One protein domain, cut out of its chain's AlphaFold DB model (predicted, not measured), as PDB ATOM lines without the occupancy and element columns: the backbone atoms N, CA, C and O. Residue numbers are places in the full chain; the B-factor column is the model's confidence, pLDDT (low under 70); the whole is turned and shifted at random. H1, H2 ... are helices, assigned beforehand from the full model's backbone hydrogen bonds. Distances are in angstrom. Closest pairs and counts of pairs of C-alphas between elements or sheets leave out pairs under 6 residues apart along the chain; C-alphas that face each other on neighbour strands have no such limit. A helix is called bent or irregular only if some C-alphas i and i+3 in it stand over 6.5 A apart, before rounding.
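This is residues 2 to 65 of the 66 residues of an uncharacterized protein of Methanomicrobiales archaeon HGW-Methanomicrobiales-3 (UniProt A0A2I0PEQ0). Picture a long arm with a small head: H1, residues 2 to 23, sticks out as a lone helix, and beyond it H2 and H3 fold back on each other as a helical hairpin, side by side. The head also holds the long link, residues 24 to 37, which has no named element; the arm makes much of the length of the whole. The printed part has 64 residues with three named helices, in the order H1, H2, H3, and no named strand; its class is all helix. With a radius of gyration of the C-alphas of 15.9 A it is only just loose, close to extended, and its C-alphas span 48 by 21 by 21 A.

Find C-alpha 2 at (32.690, 0.868, 33.302); from there H1 runs through residues 2 to 23, 30.6 A from first to last C-alpha, and ends at C-alpha 23, (20.547, -26.960, 29.663). Near residue 17 it has a kink of 32 degrees; H1 is neither bent nor irregular, but only just, as C-alphas 18 and 21 are 6.4 A apart. After residues 24 to 37 look for H2, residues 38 to 49, which is 18.3 A long from first to last C-alpha. It too is neither bent nor irregular, but only just: C-alphas 46 and 49 are 6.0 A apart. H3 follows with residues 53 to 63, 15.6 A from first to last C-alpha, and ends at C-alpha 63, (29.926, -47.057, 31.896).

Start at H1, where residues 2 to 23 stand free; H1 is apart from H2 and apart from H3. Go on to H2 and H3, which touch, with 9 pairs of C-alphas within 8 A. Their closest C-alphas are those of Cys 47 and Tyr 53, 5.4 A apart. They form a hairpin, running opposite ways at a shallow tilt of 19 degrees, with their centres 9.3 A apart. In the backbone of H3, every O i to N i+4 pair is within hydrogen-bond range; in H1 16 of 18 are, and in H2 6 of 8.

Look at Cys 3 and Asn 39 for the two C-alphas farthest apart, 48.2 A. Without the residues that stand free, the body has 42 residues and spans 24 by 22 by 16 A, with a radius of gyration of 9.3 A. The printed residues run from 2 to 65 without a gap. The link from H1 to H2, 14 residues, is long, and the link from H2 to H3, 3 residues, is tight. In the B-factor column you will find a mean pLDDT of 77.7 for the printed part of this model; residues 24 to 36 are under 70.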
ATOM      1  N   ILE A   2      33.074   1.749  32.182       72.06
ATOM      2  CA  ILE A   2      32.690   0.868  33.302       72.06
ATOM      3  C   ILE A   2      31.226   0.416  33.210       72.06
ATOM      4  O   ILE A   2      30.927  -0.755  33.407       72.06
ATOM      5  N   CYS A   3      30.316   1.311  32.817       80.25
ATOM      6  CA  CYS A   3      28.887   0.992  32.724       80.25
ATOM      7  C   CYS A   3      28.582  -0.116  31.705       80.25
ATOM      8  O   CYS A   3      27.698  -0.933  31.931       80.25
ATOM      9  N   LEU A   4      29.341  -0.171  30.605       76.12
ATOM     10  CA  LEU A   4      29.172  -1.196  29.574       76.12
ATOM     11  C   LEU A   4      29.653  -2.573  30.055       76.12
ATOM     12  O   LEU A   4      29.022  -3.578  29.755       76.12
ATOM     13  N   ALA A   5      30.734  -2.611  30.844       82.75
ATOM     14  CA  ALA A   5      31.243  -3.845  31.436       82.75
ATOM     15  C   ALA A   5      30.247  -4.424  32.450       82.75
ATOM     16  O   ALA A   5      29.936  -5.608  32.385       82.75
ATOM     17  N   ILE A   6      29.676  -3.576  33.315       85.12
ATOM     18  CA  ILE A   6      28.650  -3.990  34.285       85.12
ATOM     19  C   ILE A   6      27.420  -4.542  33.558       85.12
ATOM     20  O   ILE A   6      26.951  -5.629  33.885       85.12
ATOM     21  N   ALA A   7      26.925  -3.826  32.544       85.69
ATOM     22  CA  ALA A   7      25.790  -4.288  31.748       85.69
ATOM     23  C   ALA A   7      26.081  -5.638  31.066       85.69
ATOM     24  O   ALA A   7      25.246  -6.539  31.117       85.69
ATOM     25  N   GLY A   8      27.280  -5.814  30.500       85.50
ATOM     26  CA  GLY A   8      27.709  -7.075  29.893       85.50
ATOM     27  C   GLY A   8      27.759  -8.237  30.889       85.50
ATOM     28  O   GLY A   8      27.242  -9.313  30.596       85.50
ATOM     29  N   SER A   9      28.309  -8.019  32.087       88.25
ATOM     30  CA  SER A   9      28.373  -9.046  33.136       88.25
ATOM     31  C   SER A   9      26.990  -9.466  33.637       88.25
ATOM     32  O   SER A   9      26.764 -10.652  33.869       88.25
ATOM     33  N   VAL A  10      26.049  -8.525  33.765       90.06
ATOM     34  CA  VAL A  10      24.668  -8.832  34.180       90.06
ATOM     35  C   VAL A  10      23.949  -9.663  33.118       90.06
ATOM     36  O   VAL A  10      23.313 -10.660  33.452       90.06
ATOM     37  N   VAL A  11      24.077  -9.292  31.842       90.56
ATOM     38  CA  VAL A  11      23.455 -10.032  30.733       90.56
ATOM     39  C   VAL A  11      24.043 -11.438  30.613       90.56
ATOM     40  O   VAL A  11      23.288 -12.402  30.495       90.56
ATOM     41  N   ALA A  12      25.367 -11.575  30.712       85.25
ATOM     42  CA  ALA A  12      26.027 -12.880  30.702       85.25
ATOM     43  C   ALA A  12      25.592 -13.753  31.891       85.25
ATOM     44  O   ALA A  12      25.302 -14.934  31.713       85.25
ATOM     45  N   GLY A  13      25.478 -13.170  33.090       86.00
ATOM     46  CA  GLY A  13      25.003 -13.884  34.278       86.00
ATOM     47  C   GLY A  13      23.550 -14.351  34.159       86.00
ATOM     48  O   GLY A  13      23.238 -15.484  34.523       86.00
ATOM     49  N   LEU A  14      22.665 -13.514  33.606       90.62
ATOM     50  CA  LEU A  14      21.269 -13.884  33.345       90.62
ATOM     51  C   LEU A  14      21.159 -15.007  32.314       90.62
ATOM     52  O   LEU A  14      20.386 -15.940  32.523       90.62
ATOM     53  N   HIS A  15      21.940 -14.943  31.234       89.50
ATOM     54  CA  HIS A  15      21.982 -16.012  30.238       89.50
ATOM     55  C   HIS A  15      22.472 -17.328  30.853       89.50
ATOM     56  O   HIS A  15      21.830 -18.362  30.678       89.50
ATOM     57  N   TYR A  16      23.539 -17.277  31.657       83.19
ATOM     58  CA  TYR A  16      24.067 -18.449  32.350       83.19
ATOM     59  C   TYR A  16      23.031 -19.094  33.275       83.19
ATOM     60  O   TYR A  16      22.808 -20.302  33.232       83.19
ATOM     61  N   TYR A  17      22.337 -18.283  34.071       85.62
ATOM     62  CA  TYR A  17      21.321 -18.769  35.000       85.62
ATOM     63  C   TYR A  17      20.067 -19.323  34.305       85.62
ATOM     64  O   TYR A  17      19.526 -20.337  34.740       85.62
ATOM     65  N   ALA A  18      19.587 -18.666  33.244       87.94
ATOM     66  CA  ALA A  18      18.307 -18.999  32.615       87.94
ATOM     67  C   ALA A  18      18.414 -20.009  31.460       87.94
ATOM     68  O   ALA A  18      17.429 -20.682  31.161       87.94
ATOM     69  N   VAL A  19      19.572 -20.106  30.802       84.56
ATOM     70  CA  VAL A  19      19.784 -20.966  29.628       84.56
ATOM     71  C   VAL A  19      20.797 -22.054  29.946       84.56
ATOM     72  O   VAL A  19      20.469 -23.238  29.858       84.56
ATOM     73  N   ASP A  20      22.001 -21.668  30.371       78.38
ATOM     74  CA  ASP A  20      23.113 -22.613  30.484       78.38
ATOM     75  C   ASP A  20      22.924 -23.593  31.654       78.38
ATOM     76  O   ASP A  20      23.218 -24.779  31.511       78.38
ATOM     77  N   LEU A  21      22.403 -23.140  32.802       77.75
ATOM     78  CA  LEU A  21      22.118 -24.008  33.955       77.75
ATOM     79  C   LEU A  21      21.021 -25.048  33.662       77.75
ATOM     80  O   LEU A  21      21.261 -26.237  33.881       77.75
ATOM     81  N   PRO A  22      19.830 -24.663  33.159       76.38
ATOM     82  CA  PRO A  22      18.790 -25.631  32.813       76.38
ATOM     83  C   PRO A  22      19.217 -26.594  31.701       76.38
ATOM     84  O   PRO A  22      18.857 -27.772  31.737       76.38
ATOM     85  N   ALA A  23      20.012 -26.122  30.734       76.62
ATOM     86  CA  ALA A  23      20.547 -26.960  29.663       76.62
ATOM     87  C   ALA A  23      21.556 -28.008  30.170       76.62
ATOM     88  O   ALA A  23      21.645 -29.090  29.590       76.62
ATOM     89  N   GLN A  24      22.265 -27.742  31.275       66.56
ATOM     90  CA  GLN A  24      23.284 -28.641  31.831       66.56
ATOM     91  C   GLN A  24      22.738 -29.930  32.471       66.56
ATOM     92  O   GLN A  24      23.538 -30.779  32.853       66.56
ATOM     93  N   LYS A  25      21.413 -30.138  32.572       66.38
ATOM     94  CA  LYS A  25      20.776 -31.410  32.999       66.38
ATOM     95  C   LYS A  25      21.396 -32.085  34.244       66.38
ATOM     96  O   LYS A  25      21.333 -33.304  34.375       66.38
ATOM     97  N   ASN A  26      21.985 -31.311  35.161       60.09
ATOM     98  CA  ASN A  26      22.743 -31.813  36.318       60.09
ATOM     99  C   ASN A  26      23.831 -32.851  35.961       60.09
ATOM    100  O   ASN A  26      24.257 -33.628  36.815       60.09
ATOM    101  N   LEU A  27      24.261 -32.889  34.697       59.16
ATOM    102  CA  LEU A  27      25.354 -33.736  34.265       59.16
ATOM    103  C   LEU A  27      26.629 -33.115  34.838       59.16
ATOM    104  O   LEU A  27      26.866 -31.922  34.613       59.16
ATOM    105  N   PRO A  28      27.441 -33.866  35.600       57.22
ATOM    106  CA  PRO A  28      28.721 -33.351  36.047       57.22
ATOM    107  C   PRO A  28      29.501 -32.927  34.807       57.22
ATOM    108  O   PRO A  28      29.651 -33.709  33.864       57.22
ATOM    109  N   ALA A  29      29.960 -31.670  34.795       61.09
ATOM    110  CA  ALA A  29      30.857 -31.202  33.753       61.09
ATOM    111  C   ALA A  29      31.987 -32.235  33.652       61.09
ATOM    112  O   ALA A  29      32.571 -32.575  34.682       61.09
ATOM    113  N   PRO A  30      32.268 -32.791  32.470       56.41
ATOM    114  CA  PRO A  30      33.130 -33.962  32.373       56.41
ATOM    115  C   PRO A  30      34.561 -33.744  32.845       56.41
ATOM    116  O   PRO A  30      35.249 -34.704  33.166       56.41
ATOM    117  N   GLU A  31      34.997 -32.495  32.937       56.78
ATOM    118  CA  GLU A  31      36.285 -32.111  33.520       56.78
ATOM    119  C   GLU A  31      36.302 -32.243  35.060       56.78
ATOM    120  O   GLU A  31      37.365 -32.334  35.658       56.78
ATOM    121  N   ASN A  32      35.134 -32.277  35.712       57.47
ATOM    122  CA  ASN A  32      34.975 -32.389  37.167       57.47
ATOM    123  C   ASN A  32      34.596 -33.808  37.634       57.47
ATOM    124  O   ASN A  32      34.356 -34.016  38.826       57.47
ATOM    125  N   SER A  33      34.501 -34.792  36.734       57.78
ATOM    126  CA  SER A  33      34.294 -36.189  37.134       57.78
ATOM    127  C   SER A  33      35.583 -36.738  37.757       57.78
ATOM    128  O   SER A  33      36.614 -36.777  37.093       57.78
ATOM    129  N   VAL A  34      35.516 -37.175  39.017       56.81
ATOM    130  CA  VAL A  34      36.662 -37.627  39.835       56.81
ATOM    131  C   VAL A  34      37.345 -38.892  39.277       56.81
ATOM    132  O   VAL A  34      38.494 -39.173  39.614       56.81
ATOM    133  N   SER A  35      36.672 -39.650  38.409       58.62
ATOM    134  CA  SER A  35      37.204 -40.878  37.816       58.62
ATOM    135  C   SER A  35      37.934 -40.583  36.498       58.62
ATOM    136  O   SER A  35      37.315 -40.448  35.445       58.62
ATOM    137  N   SER A  36      39.265 -40.480  36.557       60.81
ATOM    138  CA  SER A  36      40.162 -40.523  35.387       60.81
ATOM    139  C   SER A  36      40.761 -41.922  35.247       60.81
ATOM    140  O   SER A  36      41.976 -42.123  35.325       60.81
ATOM    141  N   THR A  37      39.912 -42.934  35.079       71.19
ATOM    142  CA  THR A  37      40.395 -44.225  34.578       71.19
ATOM    143  C   THR A  37      40.858 -44.050  33.129       71.19
ATOM    144  O   THR A  37      40.327 -43.226  32.385       71.19
ATOM    145  N   SER A  38      41.845 -44.842  32.691       75.38
ATOM    146  CA  SER A  38      42.312 -44.794  31.295       75.38
ATOM    147  C   SER A  38      41.165 -45.001  30.298       75.38
ATOM    148  O   SER A  38      41.196 -44.432  29.213       75.38
ATOM    149  N   ASN A  39      40.155 -45.791  30.671       77.25
ATOM    150  CA  ASN A  39      38.976 -46.055  29.851       77.25
ATOM    151  C   ASN A  39      38.063 -44.822  29.770       77.25
ATOM    152  O   ASN A  39      37.678 -44.426  28.674       77.25
ATOM    153  N   CYS A  40      37.830 -44.126  30.889       80.19
ATOM    154  CA  CYS A  40      37.088 -42.866  30.900       80.19
ATOM    155  C   CYS A  40      37.707 -41.807  29.971       80.19
ATOM    156  O   CYS A  40      37.000 -41.174  29.186       80.19
ATOM    157  N   GLU A  41      39.033 -41.636  30.011       80.94
ATOM    158  CA  GLU A  41      39.736 -40.666  29.160       80.94
ATOM    159  C   GLU A  41      39.648 -41.033  27.670       80.94
ATOM    160  O   GLU A  41      39.401 -40.168  26.824       80.94
ATOM    161  N   ILE A  42      39.781 -42.322  27.337       84.44
ATOM    162  CA  ILE A  42      39.614 -42.819  25.963       84.44
ATOM    163  C   ILE A  42      38.172 -42.604  25.492       84.44
ATOM    164  O   ILE A  42      37.953 -42.125  24.377       84.44
ATOM    165  N   CYS A  43      37.183 -42.904  26.333       85.19
ATOM    166  CA  CYS A  43      35.771 -42.734  26.010       85.19
ATOM    167  C   CYS A  43      35.443 -41.253  25.741       85.19
ATOM    168  O   CYS A  43      34.931 -40.906  24.673       85.19
ATOM    169  N   LYS A  44      35.874 -40.348  26.630       83.19
ATOM    170  CA  LYS A  44      35.757 -38.889  26.445       83.19
ATOM    171  C   LYS A  44      36.453 -38.391  25.178       83.19
ATOM    172  O   LYS A  44      35.933 -37.500  24.504       83.19
ATOM    173  N   HIS A  45      37.623 -38.943  24.846       85.31
ATOM    174  CA  HIS A  45      38.349 -38.577  23.632       85.31
ATOM    175  C   HIS A  45      37.569 -38.960  22.369       85.31
ATOM    176  O   HIS A  45      37.443 -38.138  21.461       85.31
ATOM    177  N   ASN A  46      36.986 -40.161  22.338       86.19
ATOM    178  CA  ASN A  46      36.164 -40.620  21.218       86.19
ATOM    179  C   ASN A  46      34.874 -39.798  21.062       86.19
ATOM    180  O   ASN A  46      34.453 -39.548  19.937       86.19
ATOM    181  N   CYS A  47      34.297 -39.267  22.145       88.44
ATOM    182  CA  CYS A  47      33.125 -38.394  22.032       88.44
ATOM    183  C   CYS A  47      33.395 -37.076  21.289       88.44
ATOM    184  O   CYS A  47      32.450 -36.446  20.827       88.44
ATOM    185  N   ARG A  48      34.656 -36.642  21.120       83.94
ATOM    186  CA  ARG A  48      34.977 -35.406  20.373       83.94
ATOM    187  C   ARG A  48      34.661 -35.485  18.881       83.94
ATOM    188  O   ARG A  48      34.549 -34.439  18.246       83.94
ATOM    189  N   VAL A  49      34.571 -36.692  18.327       86.44
ATOM    190  CA  VAL A  49      34.211 -36.916  16.920       86.44
ATOM    191  C   VAL A  49      32.735 -37.283  16.744       86.44
ATOM    192  O   VAL A  49      32.286 -37.439  15.611       86.44
ATOM    193  N   ASP A  50      31.984 -37.403  17.841       84.81
ATOM    194  CA  ASP A  50      30.563 -37.731  17.822       84.81
ATOM    195  C   ASP A  50      29.710 -36.483  17.544       84.81
ATOM    196  O   ASP A  50      29.992 -35.387  18.037       84.81
ATOM    197  N   THR A  51      28.657 -36.643  16.741       85.75
ATOM    198  CA  THR A  51      27.727 -35.551  16.411       85.75
ATOM    199  C   THR A  51      26.920 -35.079  17.618       85.75
ATOM    200  O   THR A  51      26.547 -33.909  17.676       85.75
ATOM    201  N   ASP A  52      26.695 -35.962  18.590       85.56
ATOM    202  CA  ASP A  52      25.957 -35.712  19.823       85.56
ATOM    203  C   ASP A  52      26.887 -35.881  21.036       85.56
ATOM    204  O   ASP A  52      26.690 -36.713  21.929       85.56
ATOM    205  N   TYR A  53      27.908 -35.015  21.080       82.56
ATOM    206  CA  TYR A  53      28.943 -34.950  22.120       82.56
ATOM    207  C   TYR A  53      28.406 -35.193  23.540       82.56
ATOM    208  O   TYR A  53      28.946 -36.022  24.267       82.56
ATOM    209  N   TYR A  54      27.319 -34.515  23.930       79.56
ATOM    210  CA  TYR A  54      26.744 -34.614  25.277       79.56
ATOM    211  C   TYR A  54      26.076 -35.966  25.566       79.56
ATOM    212  O   TYR A  54      26.133 -36.434  26.704       79.56
ATOM    213  N   ALA A  55      25.457 -36.600  24.566       84.75
ATOM    214  CA  ALA A  55      24.845 -37.917  24.731       84.75
ATOM    215  C   ALA A  55      25.921 -39.002  24.863       84.75
ATOM    216  O   ALA A  55      25.854 -39.820  25.781       84.75
ATOM    217  N   CYS A  56      26.951 -38.948  24.011       85.25
ATOM    218  CA  CYS A  56      28.118 -39.828  24.104       85.25
ATOM    219  C   CYS A  56      28.788 -39.720  25.481       85.25
ATOM    220  O   CYS A  56      29.089 -40.722  26.130       85.25
ATOM    221  N   LEU A  57      28.942 -38.495  25.983       83.56
ATOM    222  CA  LEU A  57      29.556 -38.257  27.280       83.56
ATOM    223  C   LEU A  57      28.741 -38.755  28.467       83.56
ATOM    224  O   LEU A  57      29.329 -39.250  29.425       83.56
ATOM    225  N   ALA A  58      27.414 -38.644  28.408       82.69
ATOM    226  CA  ALA A  58      26.543 -39.205  29.435       82.69
ATOM    227  C   ALA A  58      26.708 -40.733  29.532       82.69
ATOM    228  O   ALA A  58      26.794 -41.264  30.635       82.69
ATOM    229  N   ILE A  59      26.835 -41.413  28.386       83.69
ATOM    230  CA  ILE A  59      27.088 -42.860  28.301       83.69
ATOM    231  C   ILE A  59      28.476 -43.201  28.868       83.69
ATOM    232  O   ILE A  59      28.587 -44.093  29.707       83.69
ATOM    233  N   CYS A  60      29.525 -42.469  28.476       83.38
ATOM    234  CA  CYS A  60      30.871 -42.672  29.028       83.38
ATOM    235  C   CYS A  60      30.913 -42.508  30.549       83.38
ATOM    236  O   CYS A  60      31.623 -43.247  31.226       83.38
ATOM    237  N   ASN A  61      30.168 -41.538  31.087       78.06
ATOM    238  CA  ASN A  61      30.152 -41.278  32.522       78.06
ATOM    239  C   ASN A  61      29.552 -42.458  33.308       78.06
ATOM    240  O   ASN A  61      30.086 -42.833  34.343       78.06
ATOM    241  N   ASP A  62      28.497 -43.072  32.768       78.12
ATOM    242  CA  ASP A  62      27.783 -44.201  33.379       78.12
ATOM    243  C   ASP A  62      28.562 -45.531  33.292       78.12
ATOM    244  O   ASP A  62      28.563 -46.317  34.236       78.12
ATOM    245  N   LEU A  63      29.261 -45.773  32.176       73.19
ATOM    246  CA  LEU A  63      29.926 -47.057  31.896       73.19
ATOM    247  C   LEU A  63      31.415 -47.095  32.258       73.19
ATOM    248  O   LEU A  63      31.908 -48.126  32.707       73.19
ATOM    249  N   GLU A  64      32.145 -46.003  32.016       72.62
ATOM    250  CA  GLU A  64      33.617 -46.010  31.976       72.62
ATOM    251  C   GLU A  64      34.247 -45.079  33.025       72.62
ATOM    252  O   GLU A  64      35.409 -45.272  33.393       72.62
ATOM    253  N   CYS A  65      33.494 -44.087  33.517       70.94
ATOM    254  CA  CYS A  65      33.933 -43.102  34.515       70.94
ATOM    255  C   CYS A  65      33.257 -43.263  35.892       70.94
ATOM    256  O   CYS A  65      33.307 -42.327  36.696       70.94
TER     257      CYS A  65